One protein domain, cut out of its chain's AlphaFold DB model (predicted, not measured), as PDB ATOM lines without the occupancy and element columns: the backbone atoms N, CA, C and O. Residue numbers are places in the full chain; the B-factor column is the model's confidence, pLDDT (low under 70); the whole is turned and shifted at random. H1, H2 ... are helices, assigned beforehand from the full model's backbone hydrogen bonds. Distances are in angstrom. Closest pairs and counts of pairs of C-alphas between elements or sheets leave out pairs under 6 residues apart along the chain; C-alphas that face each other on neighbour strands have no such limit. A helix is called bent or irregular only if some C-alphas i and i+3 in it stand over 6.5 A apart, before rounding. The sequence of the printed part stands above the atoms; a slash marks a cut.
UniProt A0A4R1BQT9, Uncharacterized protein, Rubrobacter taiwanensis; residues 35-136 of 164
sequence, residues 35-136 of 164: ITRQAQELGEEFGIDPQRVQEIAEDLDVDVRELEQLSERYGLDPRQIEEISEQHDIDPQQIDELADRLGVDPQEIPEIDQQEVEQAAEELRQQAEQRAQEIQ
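AT A GLANCE: This is residues 35 to 136 of the 164 residues of an uncharacterized protein of Rubrobacter taiwanensis (UniProt A0A4R1BQT9). Seven helices follow one another in a zigzag that winds in stacked turns, with H4 in the middle, H1, H2 and H3 toward one end and H5, H6 and H7 toward the other. H7, the longest helix, packs on H5 with its first half, and from residue 126 on the printed part sticks out as a free arm. The printed part has 102 residues, with H1 to H7 in order, no named strand, and an all-helix class. It is compact, with a radius of gyration of the C-alphas of 14.4 A, and spans 42 by 32 by 19 A.

HOW THE PARTS SIT: H1, residues 35 to 46, touches H2, residues 50 to 59, closest at the C-alphas of Gly 43 and Pro 50, 4.8 A apart; at 71 degrees they are only just about perpendicular. H3, residues 64 to 74, runs the same way as H1 at a shallow tilt of 30 degrees and touches it, closest at the C-alphas of Ile 35 and Val 64, 6.3 A. H4, residues 78 to 88, touches H2 at a shallow tilt of 23 degrees, the same way, closest at the C-alphas of Ile 56 and Glu 82, 6.4 A. H5, residues 92 to 102, is close to H3 but not clearly touching, with the C-alphas of Leu 70 and Gln 93 closest at 7.9 A; they run the same way at a shallow tilt of 20 degrees. H6, residues 106 to 111, touches H5, closest at the C-alphas of Ala 99 and Pro 106, 5.2 A. H7, residues 114 to 134, touches H5 with residues 116 to 124 alone, closest at the C-alphas of Arg 101 and Ala 120, 6.4 A. H4 is the hub, touching H2, H3, H5, H6 and H7. H1 and H7 are apart. Every O i to N i+4 pair is within hydrogen-bond range in H1, H2, H3, H4 and H7; H5 has 5 of 7, and H6 has 0 of 2 but 2 of 3 O i to N i+3 pairs.

IN THESE COORDINATES: H1 begins at C-alpha 35, (-47.617, 0.761, 45.899), and is 16.6 A long. H2 to H5 measure 14.3, 15.2, 15.6 and 15.7 A, and H6 10.0 A. H5 and H6 are irregular: C-alphas 93 and 96 are 7.1 A apart, and 107 and 110 7.0 A. H7 is 30.1 A long, from (-56.686, -26.001, 29.016) to (-26.745, -27.879, 31.335).

THE WHOLE: The C-alphas of Gly 47 and Gln 136 are the two farthest apart, at 46.2 A. Without residues 126 to 136, which stand free, the body spans 37 by 20 by 16 A. The printed part has no cut, and the six links between helices are tight. The mean pLDDT of the printed part is 90.2, with residues 135 and 136 under 70.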
ATOM      1  N   ILE A  35     -46.922   2.040  46.134       87.25
ATOM      2  CA  ILE A  35     -47.617   0.761  45.899       87.25
ATOM      3  C   ILE A  35     -49.136   0.955  45.974       87.25
ATOM      4  O   ILE A  35     -49.878   0.501  45.103       87.25
ATOM      5  N   THR A  36     -49.606   1.688  46.987       90.44
ATOM      6  CA  THR A  36     -51.036   1.972  47.167       90.44
ATOM      7  C   THR A  36     -51.600   2.765  45.989       90.44
ATOM      8  O   THR A  36     -52.714   2.494  45.539       90.44
ATOM      9  N   ARG A  37     -50.853   3.755  45.492       93.31
ATOM     10  CA  ARG A  37     -51.248   4.571  44.342       93.31
ATOM     11  C   ARG A  37     -51.336   3.737  43.067       93.31
ATOM     12  O   ARG A  37     -52.329   3.843  42.362       93.31
ATOM     13  N   GLN A  38     -50.356   2.880  42.807       93.50
ATOM     14  CA  GLN A  38     -50.361   2.016  41.623       93.50
ATOM     15  C   GLN A  38     -51.510   1.013  41.661       93.50
ATOM     16  O   GLN A  38     -52.226   0.850  40.680       93.50
ATOM     17  N   ALA A  39     -51.779   0.426  42.830       93.44
ATOM     18  CA  ALA A  39     -52.932  -0.449  42.998       93.44
ATOM     19  C   ALA A  39     -54.262   0.290  42.764       93.44
ATOM     20  O   ALA A  39     -55.216  -0.295  42.251       93.44
ATOM     21  N   GLN A  40     -54.343   1.578  43.126       95.44
ATOM     22  CA  GLN A  40     -55.502   2.422  42.820       95.44
ATOM     23  C   GLN A  40     -55.636   2.694  41.326       95.44
ATOM     24  O   GLN A  40     -56.729   2.533  40.797       95.44
ATOM     25  N   GLU A  41     -54.552   3.085  40.661       94.56
ATOM     26  CA  GLU A  41     -54.535   3.381  39.226       94.56
ATOM     27  C   GLU A  41     -54.955   2.142  38.414       94.56
ATOM     28  O   GLU A  41     -55.909   2.211  37.636       94.56
ATOM     29  N   LEU A  42     -54.355   0.985  38.704       93.19
ATOM     30  CA  LEU A  42     -54.676  -0.284  38.050       93.19
ATOM     31  C   LEU A  42     -56.103  -0.761  38.375       93.19
ATOM     32  O   LEU A  42     -56.843  -1.228  37.507       93.19
ATOM     33  N   GLY A  43     -56.533  -0.603  39.630       93.31
ATOM     34  CA  GLY A  43     -57.899  -0.911  40.046       93.31
ATOM     35  C   GLY A  43     -58.946  -0.042  39.341       93.31
ATOM     36  O   GLY A  43     -59.983  -0.542  38.903       93.31
ATOM     37  N   GLU A  44     -58.680   1.255  39.178       94.50
ATOM     38  CA  GLU A  44     -59.553   2.176  38.446       94.50
ATOM     39  C   GLU A  44     -59.624   1.848  36.951       94.50
ATOM     40  O   GLU A  44     -60.714   1.901  36.375       94.50
ATOM     41  N   GLU A  45     -58.497   1.481  36.340       94.31
ATOM     42  CA  GLU A  45     -58.419   1.106  34.927       94.31
ATOM     43  C   GLU A  45     -59.278  -0.124  34.609       94.31
ATOM     44  O   GLU A  45     -60.106  -0.089  33.693       94.31
ATOM     45  N   PHE A  46     -59.140  -1.186  35.405       92.88
ATOM     46  CA  PHE A  46     -59.797  -2.470  35.150       92.88
ATOM     47  C   PHE A  46     -61.097  -2.680  35.942       92.88
ATOM     48  O   PHE A  46     -61.758  -3.717  35.823       92.88
ATOM     49  N   GLY A  47     -61.509  -1.699  36.749       94.00
ATOM     50  CA  GLY A  47     -62.685  -1.807  37.615       94.00
ATOM     51  C   GLY A  47     -62.532  -2.873  38.706       94.00
ATOM     52  O   GLY A  47     -63.510  -3.539  39.063       94.00
ATOM     53  N   ILE A  48     -61.312  -3.048  39.208       93.56
ATOM     54  CA  ILE A  48     -60.935  -3.990  40.264       93.56
ATOM     55  C   ILE A  48     -60.730  -3.204  41.562       93.56
ATOM     56  O   ILE A  48     -60.278  -2.063  41.556       93.56
ATOM     57  N   ASP A  49     -61.094  -3.796  42.699       94.50
ATOM     58  CA  ASP A  49     -60.806  -3.174  43.990       94.50
ATOM     59  C   ASP A  49     -59.276  -3.044  44.176       94.50
ATOM     60  O   ASP A  49     -58.574  -4.044  44.026       94.50
ATOM     61  N   PRO A  50     -58.731  -1.864  44.526       92.00
ATOM     62  CA  PRO A  50     -57.292  -1.691  44.746       92.00
ATOM     63  C   PRO A  50     -56.702  -2.614  45.823       92.00
ATOM     64  O   PRO A  50     -55.507  -2.901  45.804       92.00
ATOM     65  N   GLN A  51     -57.510  -3.072  46.785       92.81
ATOM     66  CA  GLN A  51     -57.095  -4.097  47.746       92.81
ATOM     67  C   GLN A  51     -56.958  -5.453  47.064       92.81
ATOM     68  O   GLN A  51     -55.988  -6.153  47.317       92.81
ATOM     69  N   ARG A  52     -57.863  -5.788  46.138       95.12
ATOM     70  CA  ARG A  52     -57.767  -7.031  45.366       95.12
ATOM     71  C   ARG A  52     -56.545  -7.043  44.450       95.12
ATOM     72  O   ARG A  52     -55.935  -8.086  44.291       95.12
ATOM     73  N   VAL A  53     -56.159  -5.898  43.884       94.25
ATOM     74  CA  VAL A  53     -54.906  -5.782  43.115       94.25
ATOM     75  C   VAL A  53     -53.684  -6.105  43.982       94.25
ATOM     76  O   VAL A  53     -52.789  -6.812  43.533       94.25
ATOM     77  N   GLN A  54     -53.654  -5.613  45.224       92.69
ATOM     78  CA  GLN A  54     -52.576  -5.923  46.170       92.69
ATOM     79  C   GLN A  54     -52.581  -7.396  46.582       92.69
ATOM     80  O   GLN A  54     -51.523  -8.006  46.578       92.69
ATOM     81  N   GLU A  55     -53.750  -7.970  46.876       93.94
ATOM     82  CA  GLU A  55     -53.880  -9.403  47.176       93.94
ATOM     83  C   GLU A  55     -53.342 -10.265  46.030       93.94
ATOM     84  O   GLU A  55     -52.552 -11.160  46.276       93.94
ATOM     85  N   ILE A  56     -53.702  -9.951  44.781       93.75
ATOM     86  CA  ILE A  56     -53.204 -10.674  43.602       93.75
ATOM     87  C   ILE A  56     -51.679 -10.585  43.505       93.75
ATOM     88  O   ILE A  56     -51.015 -11.581  43.245       93.75
ATOM     89  N   ALA A  57     -51.117  -9.391  43.700       91.44
ATOM     90  CA  ALA A  57     -49.673  -9.200  43.673       91.44
ATOM     91  C   ALA A  57     -48.980 -10.037  44.770       91.44
ATOM     92  O   ALA A  57     -48.003 -10.727  44.497       91.44
ATOM     93  N   GLU A  58     -49.540 -10.047  45.985       91.00
ATOM     94  CA  GLU A  58     -49.057 -10.869  47.102       91.00
ATOM     95  C   GLU A  58     -49.177 -12.378  46.827       91.00
ATOM     96  O   GLU A  58     -48.232 -13.118  47.099       91.00
ATOM     97  N   ASP A  59     -50.306 -12.836  46.283       91.56
ATOM     98  CA  ASP A  59     -50.570 -14.250  45.983       91.56
ATOM     99  C   ASP A  59     -49.635 -14.777  44.878       91.56
ATOM    100  O   ASP A  59     -49.188 -15.925  44.931       91.56
ATOM    101  N   LEU A  60     -49.282 -13.918  43.916       89.31
ATOM    102  CA  LEU A  60     -48.351 -14.215  42.827       89.31
ATOM    103  C   LEU A  60     -46.872 -13.971  43.180       89.31
ATOM    104  O   LEU A  60     -46.015 -14.224  42.336       89.31
ATOM    105  N   ASP A  61     -46.568 -13.494  44.392       91.69
ATOM    106  CA  ASP A  61     -45.218 -13.094  44.835       91.69
ATOM    107  C   ASP A  61     -44.539 -12.081  43.884       91.69
ATOM    108  O   ASP A  61     -43.330 -12.120  43.654       91.69
ATOM    109  N   VAL A  62     -45.329 -11.153  43.328       88.75
ATOM    110  CA  VAL A  62     -44.864 -10.058  42.460       88.75
ATOM    111  C   VAL A  62     -45.196  -8.703  43.073       88.75
ATOM    112  O   VAL A  62     -46.158  -8.544  43.822       88.75
ATOM    113  N   ASP A  63     -44.435  -7.668  42.725       91.19
ATOM    114  CA  ASP A  63     -44.808  -6.306  43.108       91.19
ATOM    115  C   ASP A  63     -45.942  -5.772  42.214       91.19
ATOM    116  O   ASP A  63     -46.030  -6.075  41.024       91.19
ATOM    117  N   VAL A  64     -46.764  -4.854  42.739       91.06
ATOM    118  CA  VAL A  64     -47.850  -4.198  41.971       91.06
ATOM    119  C   VAL A  64     -47.334  -3.524  40.687       91.06
ATOM    120  O   VAL A  64     -48.045  -3.465  39.689       91.06
ATOM    121  N   ARG A  65     -46.076  -3.066  40.682       91.75
ATOM    122  CA  ARG A  65     -45.390  -2.527  39.491       91.75
ATOM    123  C   ARG A  65     -45.205  -3.540  38.383       91.75
ATOM    124  O   ARG A  65     -45.192  -3.176  37.210       91.75
ATOM    125  N   GLU A  66     -44.913  -4.775  38.750       91.62
ATOM    126  CA  GLU A  66     -44.724  -5.852  37.790       91.62
ATOM    127  C   GLU A  66     -46.080  -6.253  37.225       91.62
ATOM    128  O   GLU A  66     -46.219  -6.357  36.011       91.62
ATOM    129  N   LEU A  67     -47.100  -6.329  38.084       93.12
ATOM    130  CA  LEU A  67     -48.484  -6.539  37.672       93.12
ATOM    131  C   LEU A  67     -48.954  -5.466  36.674       93.12
ATOM    132  O   LEU A  67     -49.489  -5.800  35.623       93.12
ATOM    133  N   GLU A  68     -48.691  -4.187  36.962       93.50
ATOM    134  CA  GLU A  68     -48.970  -3.058  36.062       93.50
ATOM    135  C   GLU A  68     -48.261  -3.228  34.710       93.50
ATOM    136  O   GLU A  68     -48.893  -3.121  33.664       93.50
ATOM    137  N   GLN A  69     -46.969  -3.569  34.705       93.31
ATOM    138  CA  GLN A  69     -46.216  -3.792  33.465       93.31
ATOM    139  C   GLN A  69     -46.758  -4.963  32.640       93.31
ATOM    140  O   GLN A  69     -46.787  -4.879  31.411       93.31
ATOM    141  N   LEU A  70     -47.165  -6.055  33.292       93.00
ATOM    142  CA  LEU A  70     -47.801  -7.193  32.632       93.00
ATOM    143  C   LEU A  70     -49.150  -6.776  32.037       93.00
ATOM    144  O   LEU A  70     -49.412  -7.051  30.864       93.00
ATOM    145  N   SER A  71     -49.963  -6.043  32.799       93.31
ATOM    146  CA  SER A  71     -51.239  -5.502  32.335       93.31
ATOM    147  C   SER A  71     -51.080  -4.552  31.151       93.31
ATOM    148  O   SER A  71     -51.789  -4.697  30.161       93.31
ATOM    149  N   GLU A  72     -50.125  -3.624  31.184       92.50
ATOM    150  CA  GLU A  72     -49.861  -2.704  30.074       92.50
ATOM    151  C   GLU A  72     -49.348  -3.431  28.828       92.50
ATOM    152  O   GLU A  72     -49.746  -3.117  27.703       92.50
ATOM    153  N   ARG A  73     -48.439  -4.394  29.015       91.19
ATOM    154  CA  ARG A  73     -47.817  -5.124  27.909       91.19
ATOM    155  C   ARG A  73     -48.821  -6.015  27.195       91.19
ATOM    156  O   ARG A  73     -48.811  -6.067  25.966       91.19
ATOM    157  N   TYR A  74     -49.647  -6.713  27.964       88.62
ATOM    158  CA  TYR A  74     -50.520  -7.762  27.455       88.62
ATOM    159  C   TYR A  74     -51.982  -7.346  27.392       88.62
ATOM    160  O   TYR A  74     -52.789  -8.086  26.858       88.62
ATOM    161  N   GLY A  75     -52.362  -6.177  27.907       90.19
ATOM    162  CA  GLY A  75     -53.764  -5.763  28.032       90.19
ATOM    163  C   GLY A  75     -54.611  -6.713  28.886       90.19
ATOM    164  O   GLY A  75     -55.827  -6.765  28.707       90.19
ATOM    165  N   LEU A  76     -53.969  -7.478  29.770       91.50
ATOM    166  CA  LEU A  76     -54.613  -8.386  30.710       91.50
ATOM    167  C   LEU A  76     -54.950  -7.638  31.994       91.50
ATOM    168  O   LEU A  76     -54.113  -6.910  32.531       91.50
ATOM    169  N   ASP A  77     -56.147  -7.852  32.527       94.00
ATOM    170  CA  ASP A  77     -56.434  -7.389  33.878       94.00
ATOM    171  C   ASP A  77     -55.686  -8.254  34.923       94.00
ATOM    172  O   ASP A  77     -55.355  -9.415  34.656       94.00
ATOM    173  N   PRO A  78     -55.419  -7.718  36.127       93.75
ATOM    174  CA  PRO A  78     -54.828  -8.462  37.240       93.75
ATOM    175  C   PRO A  78     -55.408  -9.858  37.506       93.75
ATOM    176  O   PRO A  78     -54.663 -10.769  37.851       93.75
ATOM    177  N   ARG A  79     -56.722 -10.059  37.344       94.75
ATOM    178  CA  ARG A  79     -57.366 -11.361  37.590       94.75
ATOM    179  C   ARG A  79     -57.070 -12.349  36.477       94.75
ATOM    180  O   ARG A  79     -56.995 -13.535  36.747       94.75
ATOM    181  N   GLN A  80     -56.927 -11.885  35.240       93.19
ATOM    182  CA  GLN A  80     -56.529 -12.754  34.135       93.19
ATOM    183  C   GLN A  80     -55.084 -13.230  34.309       93.19
ATOM    184  O   GLN A  80     -54.789 -14.387  34.031       93.19
ATOM    185  N   ILE A  81     -54.198 -12.358  34.802       94.75
ATOM    186  CA  ILE A  81     -52.817 -12.728  35.145       94.75
ATOM    187  C   ILE A  81     -52.821 -13.779  36.263       94.75
ATOM    188  O   ILE A  81     -52.206 -14.830  36.106       94.75
ATOM    189  N   GLU A  82     -53.568 -13.528  37.346       95.12
ATOM    190  CA  GLU A  82     -53.777 -14.489  38.440       95.12
ATOM    191  C   GLU A  82     -54.297 -15.830  37.920       95.12
ATOM    192  O   GLU A  82     -53.729 -16.874  38.219       95.12
ATOM    193  N   GLU A  83     -55.336 -15.806  37.084       91.75
ATOM    194  CA  GLU A  83     -55.957 -17.005  36.534       91.75
ATOM    195  C   GLU A  83     -54.963 -17.855  35.735       91.75
ATOM    196  O   GLU A  83     -54.883 -19.063  35.952       91.75
ATOM    197  N   ILE A  84     -54.192 -17.235  34.840       91.06
ATOM    198  CA  ILE A  84     -53.196 -17.937  34.024       91.06
ATOM    199  C   ILE A  84     -52.113 -18.550  34.922       91.06
ATOM    200  O   ILE A  84     -51.771 -19.723  34.759       91.06
ATOM    201  N   SER A  85     -51.592 -17.778  35.877       91.75
ATOM    202  CA  SER A  85     -50.528 -18.228  36.774       91.75
ATOM    203  C   SER A  85     -50.971 -19.337  37.723       91.75
ATOM    204  O   SER A  85     -50.267 -20.337  37.851       91.75
ATOM    205  N   GLU A  86     -52.141 -19.215  38.350       89.38
ATOM    206  CA  GLU A  86     -52.650 -20.217  39.290       89.38
ATOM    207  C   GLU A  86     -53.088 -21.508  38.595       89.38
ATOM    208  O   GLU A  86     -52.804 -22.602  39.088       89.38
ATOM    209  N   GLN A  87     -53.797 -21.408  37.465       87.38
ATOM    210  CA  GLN A  87     -54.324 -22.594  36.783       87.38
ATOM    211  C   GLN A  87     -53.214 -23.451  36.190       87.38
ATOM    212  O   GLN A  87     -53.334 -24.676  36.186       87.38
ATOM    213  N   HIS A  88     -52.148 -22.807  35.717       86.06
ATOM    214  CA  HIS A  88     -51.065 -23.470  35.006       86.06
ATOM    215  C   HIS A  88     -49.758 -23.469  35.776       86.06
ATOM    216  O   HIS A  88     -48.745 -23.814  35.180       86.06
ATOM    217  N   ASP A  89     -49.761 -23.101  37.065       88.38
ATOM    218  CA  ASP A  89     -48.593 -23.094  37.961       88.38
ATOM    219  C   ASP A  89     -47.342 -22.543  37.241       88.38
ATOM    220  O   ASP A  89     -46.299 -23.197  37.135       88.38
ATOM    221  N   ILE A  90     -47.505 -21.363  36.631       88.06
ATOM    222  CA  ILE A  90     -46.442 -20.620  35.947       88.06
ATOM    223  C   ILE A  90     -46.198 -19.286  36.642       88.06
ATOM    224  O   ILE A  90     -47.128 -18.620  37.106       88.06
ATOM    225  N   ASP A  91     -44.942 -18.858  36.634       91.00
ATOM    226  CA  ASP A  91     -44.587 -17.507  37.046       91.00
ATOM    227  C   ASP A  91     -45.224 -16.489  36.069       91.00
ATOM    228  O   ASP A  91     -45.144 -16.690  34.849       91.00
ATOM    229  N   PRO A  92     -45.858 -15.402  36.554       88.62
ATOM    230  CA  PRO A  92     -46.436 -14.359  35.701       88.62
ATOM    231  C   PRO A  92     -45.464 -13.792  34.652       88.62
ATOM    232  O   PRO A  92     -45.874 -13.377  33.567       88.62
ATOM    233  N   GLN A  93     -44.159 -13.797  34.932       89.75
ATOM    234  CA  GLN A  93     -43.118 -13.351  34.005       89.75
ATOM    235  C   GLN A  93     -42.938 -14.296  32.804       89.75
ATOM    236  O   GLN A  93     -42.358 -13.895  31.793       89.75
ATOM    237  N   GLN A  94     -43.460 -15.523  32.877       90.81
ATOM    238  CA  GLN A  94     -43.402 -16.526  31.808       90.81
ATOM    239  C   GLN A  94     -44.613 -16.498  30.868       90.81
ATOM    240  O   GLN A  94     -44.667 -17.293  29.930       90.81
ATOM    241  N   ILE A  95     -45.565 -15.579  31.065       91.62
ATOM    242  CA  ILE A  95     -46.740 -15.436  30.189       91.62
ATOM    243  C   ILE A  95     -46.327 -15.220  28.721       91.62
ATOM    244  O   ILE A  95     -46.949 -15.791  27.826       91.62
ATOM    245  N   ASP A  96     -45.245 -14.473  28.469       91.19
ATOM    246  CA  ASP A  96     -44.677 -14.277  27.122       91.19
ATOM    247  C   ASP A  96     -44.244 -15.606  26.490       91.19
ATOM    248  O   ASP A  96     -44.608 -15.934  25.364       91.19
ATOM    249  N   GLU A  97     -43.489 -16.400  27.251       91.12
ATOM    250  CA  GLU A  97     -42.923 -17.665  26.793       91.12
ATOM    251  C   GLU A  97     -44.025 -18.705  26.556       91.12
ATOM    252  O   GLU A  97     -43.930 -19.527  25.641       91.12
ATOM    253  N   LEU A  98     -45.083 -18.660  27.371       91.94
ATOM    254  CA  LEU A  98     -46.265 -19.493  27.202       91.94
ATOM    255  C   LEU A  98     -47.029 -19.115  25.928       91.94
ATOM    256  O   LEU A  98     -47.335 -19.995  25.120       91.94
ATOM    257  N   ALA A  99     -47.294 -17.823  25.721       90.69
ATOM    258  CA  ALA A  99     -47.972 -17.321  24.528       90.69
ATOM    259  C   ALA A  99     -47.204 -17.670  23.246       90.69
ATOM    260  O   ALA A  99     -47.788 -18.193  22.294       90.69
ATOM    261  N   ASP A 100     -45.882 -17.479  23.250       91.75
ATOM    262  CA  ASP A 100     -45.000 -17.817  22.130       91.75
ATOM    263  C   ASP A 100     -45.068 -19.306  21.757       91.75
ATOM    264  O   ASP A 100     -45.021 -19.664  20.576       91.75
ATOM    265  N   ARG A 101     -45.195 -20.195  22.749       90.81
ATOM    266  CA  ARG A 101     -45.304 -21.647  22.519       90.81
ATOM    267  C   ARG A 101     -46.654 -22.058  21.974       90.81
ATOM    268  O   ARG A 101     -46.712 -22.921  21.099       90.81
ATOM    269  N   LEU A 102     -47.712 -21.445  22.485       89.75
ATOM    270  CA  LEU A 102     -49.067 -21.632  21.984       89.75
ATOM    271  C   LEU A 102     -49.248 -20.984  20.600       89.75
ATOM    272  O   LEU A 102     -50.114 -21.392  19.829       89.75
ATOM    273  N   GLY A 103     -48.401 -20.013  20.247       91.81
ATOM    274  CA  GLY A 103     -48.490 -19.268  18.994       91.81
ATOM    275  C   GLY A 103     -49.702 -18.336  18.952       91.81
ATOM    276  O   GLY A 103     -50.280 -18.139  17.880       91.81
ATOM    277  N   VAL A 104     -50.089 -17.804  20.112       92.00
ATOM    278  CA  VAL A 104     -51.281 -16.967  20.324       92.00
ATOM    279  C   VAL A 104     -50.899 -15.658  21.002       92.00
ATOM    280  O   VAL A 104     -49.789 -15.520  21.519       92.00
ATOM    281  N   ASP A 105     -51.809 -14.689  21.006       92.56
ATOM    282  CA  ASP A 105     -51.635 -13.509  21.850       92.56
ATOM    283  C   ASP A 105     -51.855 -13.880  23.335       92.56
ATOM    284  O   ASP A 105     -52.746 -14.680  23.634       92.56
ATOM    285  N   PRO A 106     -51.099 -13.312  24.292       88.75
ATOM    286  CA  PRO A 106     -51.337 -13.502  25.725       88.75
ATOM    287  C   PRO A 106     -52.793 -13.277  26.171       88.75
ATOM    288  O   PRO A 106     -53.262 -13.960  27.081       88.75
ATOM    289  N   GLN A 107     -53.535 -12.377  25.512       90.12
ATOM    290  CA  GLN A 107     -54.967 -12.151  25.764       90.12
ATOM    291  C   GLN A 107     -55.853 -13.341  25.407       90.12
ATOM    292  O   GLN A 107     -56.957 -13.462  25.933       90.12
ATOM    293  N   GLU A 108     -55.392 -14.197  24.498       89.62
ATOM    294  CA  GLU A 108     -56.134 -15.349  24.003       89.62
ATOM    295  C   GLU A 108     -55.912 -16.589  24.875       89.62
ATOM    296  O   GLU A 108     -56.728 -17.502  24.803       89.62
ATOM    297  N   ILE A 109     -54.874 -16.625  25.728       89.12
ATOM    298  CA  ILE A 109     -54.562 -17.773  26.606       89.12
ATOM    299  C   ILE A 109     -55.792 -18.267  27.393       89.12
ATOM    300  O   ILE A 109     -56.040 -19.473  27.362       89.12
ATOM    301  N   PRO A 110     -56.614 -17.401  28.029       84.75
ATOM    302  CA  PRO A 110     -57.804 -17.848  28.760       84.75
ATOM    303  C   PRO A 110     -58.873 -18.526  27.882       84.75
ATOM    304  O   PRO A 110     -59.784 -19.174  28.398       84.75
ATOM    305  N   GLU A 111     -58.803 -18.358  26.560       86.25
ATOM    306  CA  GLU A 111     -59.734 -18.942  25.588       86.25
ATOM    307  C   GLU A 111     -59.209 -20.243  24.952       86.25
ATOM    308  O   GLU A 111     -59.967 -20.935  24.262       86.25
ATOM    309  N   ILE A 112     -57.938 -20.595  25.177       90.06
ATOM    310  CA  ILE A 112     -57.316 -21.814  24.645       90.06
ATOM    311  C   ILE A 112     -57.768 -23.047  25.439       90.06
ATOM    312  O   ILE A 112     -58.149 -22.976  26.608       90.06
ATOM    313  N   ASP A 113     -57.752 -24.212  24.785       88.88
ATOM    314  CA  ASP A 113     -58.020 -25.477  25.463       88.88
ATOM    315  C   ASP A 113     -57.015 -25.686  26.606       88.88
ATOM    316  O   ASP A 113     -55.802 -25.693  26.396       88.88
ATOM    317  N   GLN A 114     -57.525 -25.889  27.822       87.25
ATOM    318  CA  GLN A 114     -56.686 -26.001  29.016       87.25
ATOM    319  C   GLN A 114     -55.650 -27.125  28.918       87.25
ATOM    320  O   GLN A 114     -54.583 -27.007  29.509       87.25
ATOM    321  N   GLN A 115     -55.919 -28.210  28.179       89.00
ATOM    322  CA  GLN A 115     -54.925 -29.273  28.012       89.00
ATOM    323  C   GLN A 115     -53.746 -28.827  27.152       89.00
ATOM    324  O   GLN A 115     -52.639 -29.329  27.340       89.00
ATOM    325  N   GLU A 116     -53.985 -27.938  26.192       90.50
ATOM    326  CA  GLU A 116     -52.949 -27.382  25.327       90.50
ATOM    327  C   GLU A 116     -52.087 -26.382  26.099       90.50
ATOM    328  O   GLU A 116     -50.861 -26.459  26.031       90.50
ATOM    329  N   VAL A 117     -52.712 -25.528  26.917       91.44
ATOM    330  CA  VAL A 117     -51.992 -24.607  27.810       91.44
ATOM    331  C   VAL A 117     -51.160 -25.371  28.839       91.44
ATOM    332  O   VAL A 117     -49.981 -25.074  29.009       91.44
ATOM    333  N   GLU A 118     -51.721 -26.415  29.456       92.25
ATOM    334  CA  GLU A 118     -51.002 -27.236  30.436       92.25
ATOM    335  C   GLU A 118     -49.803 -27.958  29.810       92.25
ATOM    336  O   GLU A 118     -48.706 -27.933  30.360       92.25
ATOM    337  N   GLN A 119     -49.970 -28.546  28.619       92.50
ATOM    338  CA  GLN A 119     -48.848 -29.134  27.879       92.50
ATOM    339  C   GLN A 119     -47.779 -28.085  27.580       92.50
ATOM    340  O   GLN A 119     -46.583 -28.351  27.718       92.50
ATOM    341  N   ALA A 120     -48.203 -26.880  27.196       93.12
ATOM    342  CA  ALA A 120     -47.272 -25.818  26.894       93.12
ATOM    343  C   ALA A 120     -46.495 -25.347  28.140       93.12
ATOM    344  O   ALA A 120     -45.289 -25.104  28.050       93.12
ATOM    345  N   ALA A 121     -47.157 -25.274  29.294       92.19
ATOM    346  CA  ALA A 121     -46.552 -24.942  30.579       92.19
ATOM    347  C   ALA A 121     -45.605 -26.050  31.080       92.19
ATOM    348  O   ALA A 121     -44.476 -25.765  31.485       92.19
ATOM    349  N   GLU A 122     -45.997 -27.324  30.997       92.31
ATOM    350  CA  GLU A 122     -45.149 -28.455  31.400       92.31
ATOM    351  C   GLU A 122     -43.839 -28.500  30.609       92.31
ATOM    352  O   GLU A 122     -42.760 -28.705  31.170       92.31
ATOM    353  N   GLU A 123     -43.907 -28.297  29.296       90.62
ATOM    354  CA  GLU A 123     -42.711 -28.290  28.464       90.62
ATOM    355  C   GLU A 123     -41.805 -27.075  28.754       90.62
ATOM    356  O   GLU A 123     -40.581 -27.214  28.680       90.62
ATOM    357  N   LEU A 124     -42.367 -25.914  29.130       90.12
ATOM    358  CA  LEU A 124     -41.582 -24.777  29.638       90.12
ATOM    359  C   LEU A 124     -40.812 -25.153  30.898       90.12
ATOM    360  O   LEU A 124     -39.603 -24.920  30.967       90.12
ATOM    361  N   ARG A 125     -41.480 -25.789  31.866       88.81
ATOM    362  CA  ARG A 125     -40.831 -26.244  33.104       88.81
ATOM    363  C   ARG A 125     -39.719 -27.244  32.810       88.81
ATOM    364  O   ARG A 125     -38.598 -27.073  33.284       88.81
ATOM    365  N   GLN A 126     -39.973 -28.229  31.946       90.00
ATOM    366  CA  GLN A 126     -38.950 -29.196  31.536       90.00
ATOM    367  C   GLN A 126     -37.759 -28.525  30.846       90.00
ATOM    368  O   GLN A 126     -36.610 -28.906  31.076       90.00
ATOM    369  N   GLN A 127     -38.000 -27.523  29.999       88.56
ATOM    370  CA  GLN A 127     -36.931 -26.777  29.346       88.56
ATOM    371  C   GLN A 127     -36.113 -25.959  30.353       88.56
ATOM    372  O   GLN A 127     -34.882 -25.932  30.254       88.56
ATOM    373  N   ALA A 128     -36.766 -25.315  31.322       85.81
ATOM    374  CA  ALA A 128     -36.100 -24.580  32.391       85.81
ATOM    375  C   ALA A 128     -35.218 -25.510  33.240       85.81
ATOM    376  O   ALA A 128     -34.054 -25.196  33.496       85.81
ATOM    377  N   GLU A 129     -35.718 -26.699  33.584       88.25
ATOM    378  CA  GLU A 129     -34.952 -27.730  34.292       88.25
ATOM    379  C   GLU A 129     -33.754 -28.235  33.478       88.25
ATOM    380  O   GLU A 129     -32.655 -28.364  34.018       88.25
ATOM    381  N   GLN A 130     -33.928 -28.493  32.177       86.81
ATOM    382  CA  GLN A 130     -32.833 -28.915  31.298       86.81
ATOM    383  C   GLN A 130     -31.753 -27.839  31.188       86.81
ATOM    384  O   GLN A 130     -30.571 -28.147  31.330       86.81
ATOM    385  N   ARG A 131     -32.141 -26.570  31.008       85.00
ATOM    386  CA  ARG A 131     -31.195 -25.443  31.003       85.00
ATOM    387  C   ARG A 131     -30.454 -25.331  32.334       85.00
ATOM    388  O   ARG A 131     -29.243 -25.129  32.342       85.00
ATOM    389  N   ALA A 132     -31.148 -25.506  33.457       83.75
ATOM    390  CA  ALA A 132     -30.530 -25.480  34.780       83.75
ATOM    391  C   ALA A 132     -29.550 -26.648  35.011       83.75
ATOM    392  O   ALA A 132     -28.589 -26.503  35.770       83.75
ATOM    393  N   GLN A 133     -29.769 -27.798  34.368       79.94
ATOM    394  CA  GLN A 133     -28.852 -28.943  34.395       79.94
ATOM    395  C   GLN A 133     -27.639 -28.731  33.479       79.94
ATOM    396  O   GLN A 133     -26.519 -29.009  33.893       79.94
ATOM    397  N   GLU A 134     -27.833 -28.179  32.279       70.69
ATOM    398  CA  GLU A 134     -26.745 -27.879  31.335       70.69
ATOM    399  C   GLU A 134     -25.736 -26.877  31.927       70.69
ATOM    400  O   GLU A 134     -24.529 -27.043  31.771       70.69
ATOM    401  N   ILE A 135     -26.212 -25.900  32.705       64.94
ATOM    402  CA  ILE A 135     -25.363 -24.931  33.419       64.94
ATOM    403  C   ILE A 135     -24.537 -25.591  34.545       64.94
ATOM    404  O   ILE A 135     -23.477 -25.088  34.907       64.94
ATOM    405  N   GLN A 136     -24.983 -26.724  35.099       55.28
ATOM    406  CA  GLN A 136     -24.258 -27.452  36.151       55.28
ATOM    407  C   GLN A 136     -23.211 -28.439  35.608       55.28
ATOM    408  O   GLN A 136     -22.372 -28.902  36.382       55.28
TER     409      GLN A 136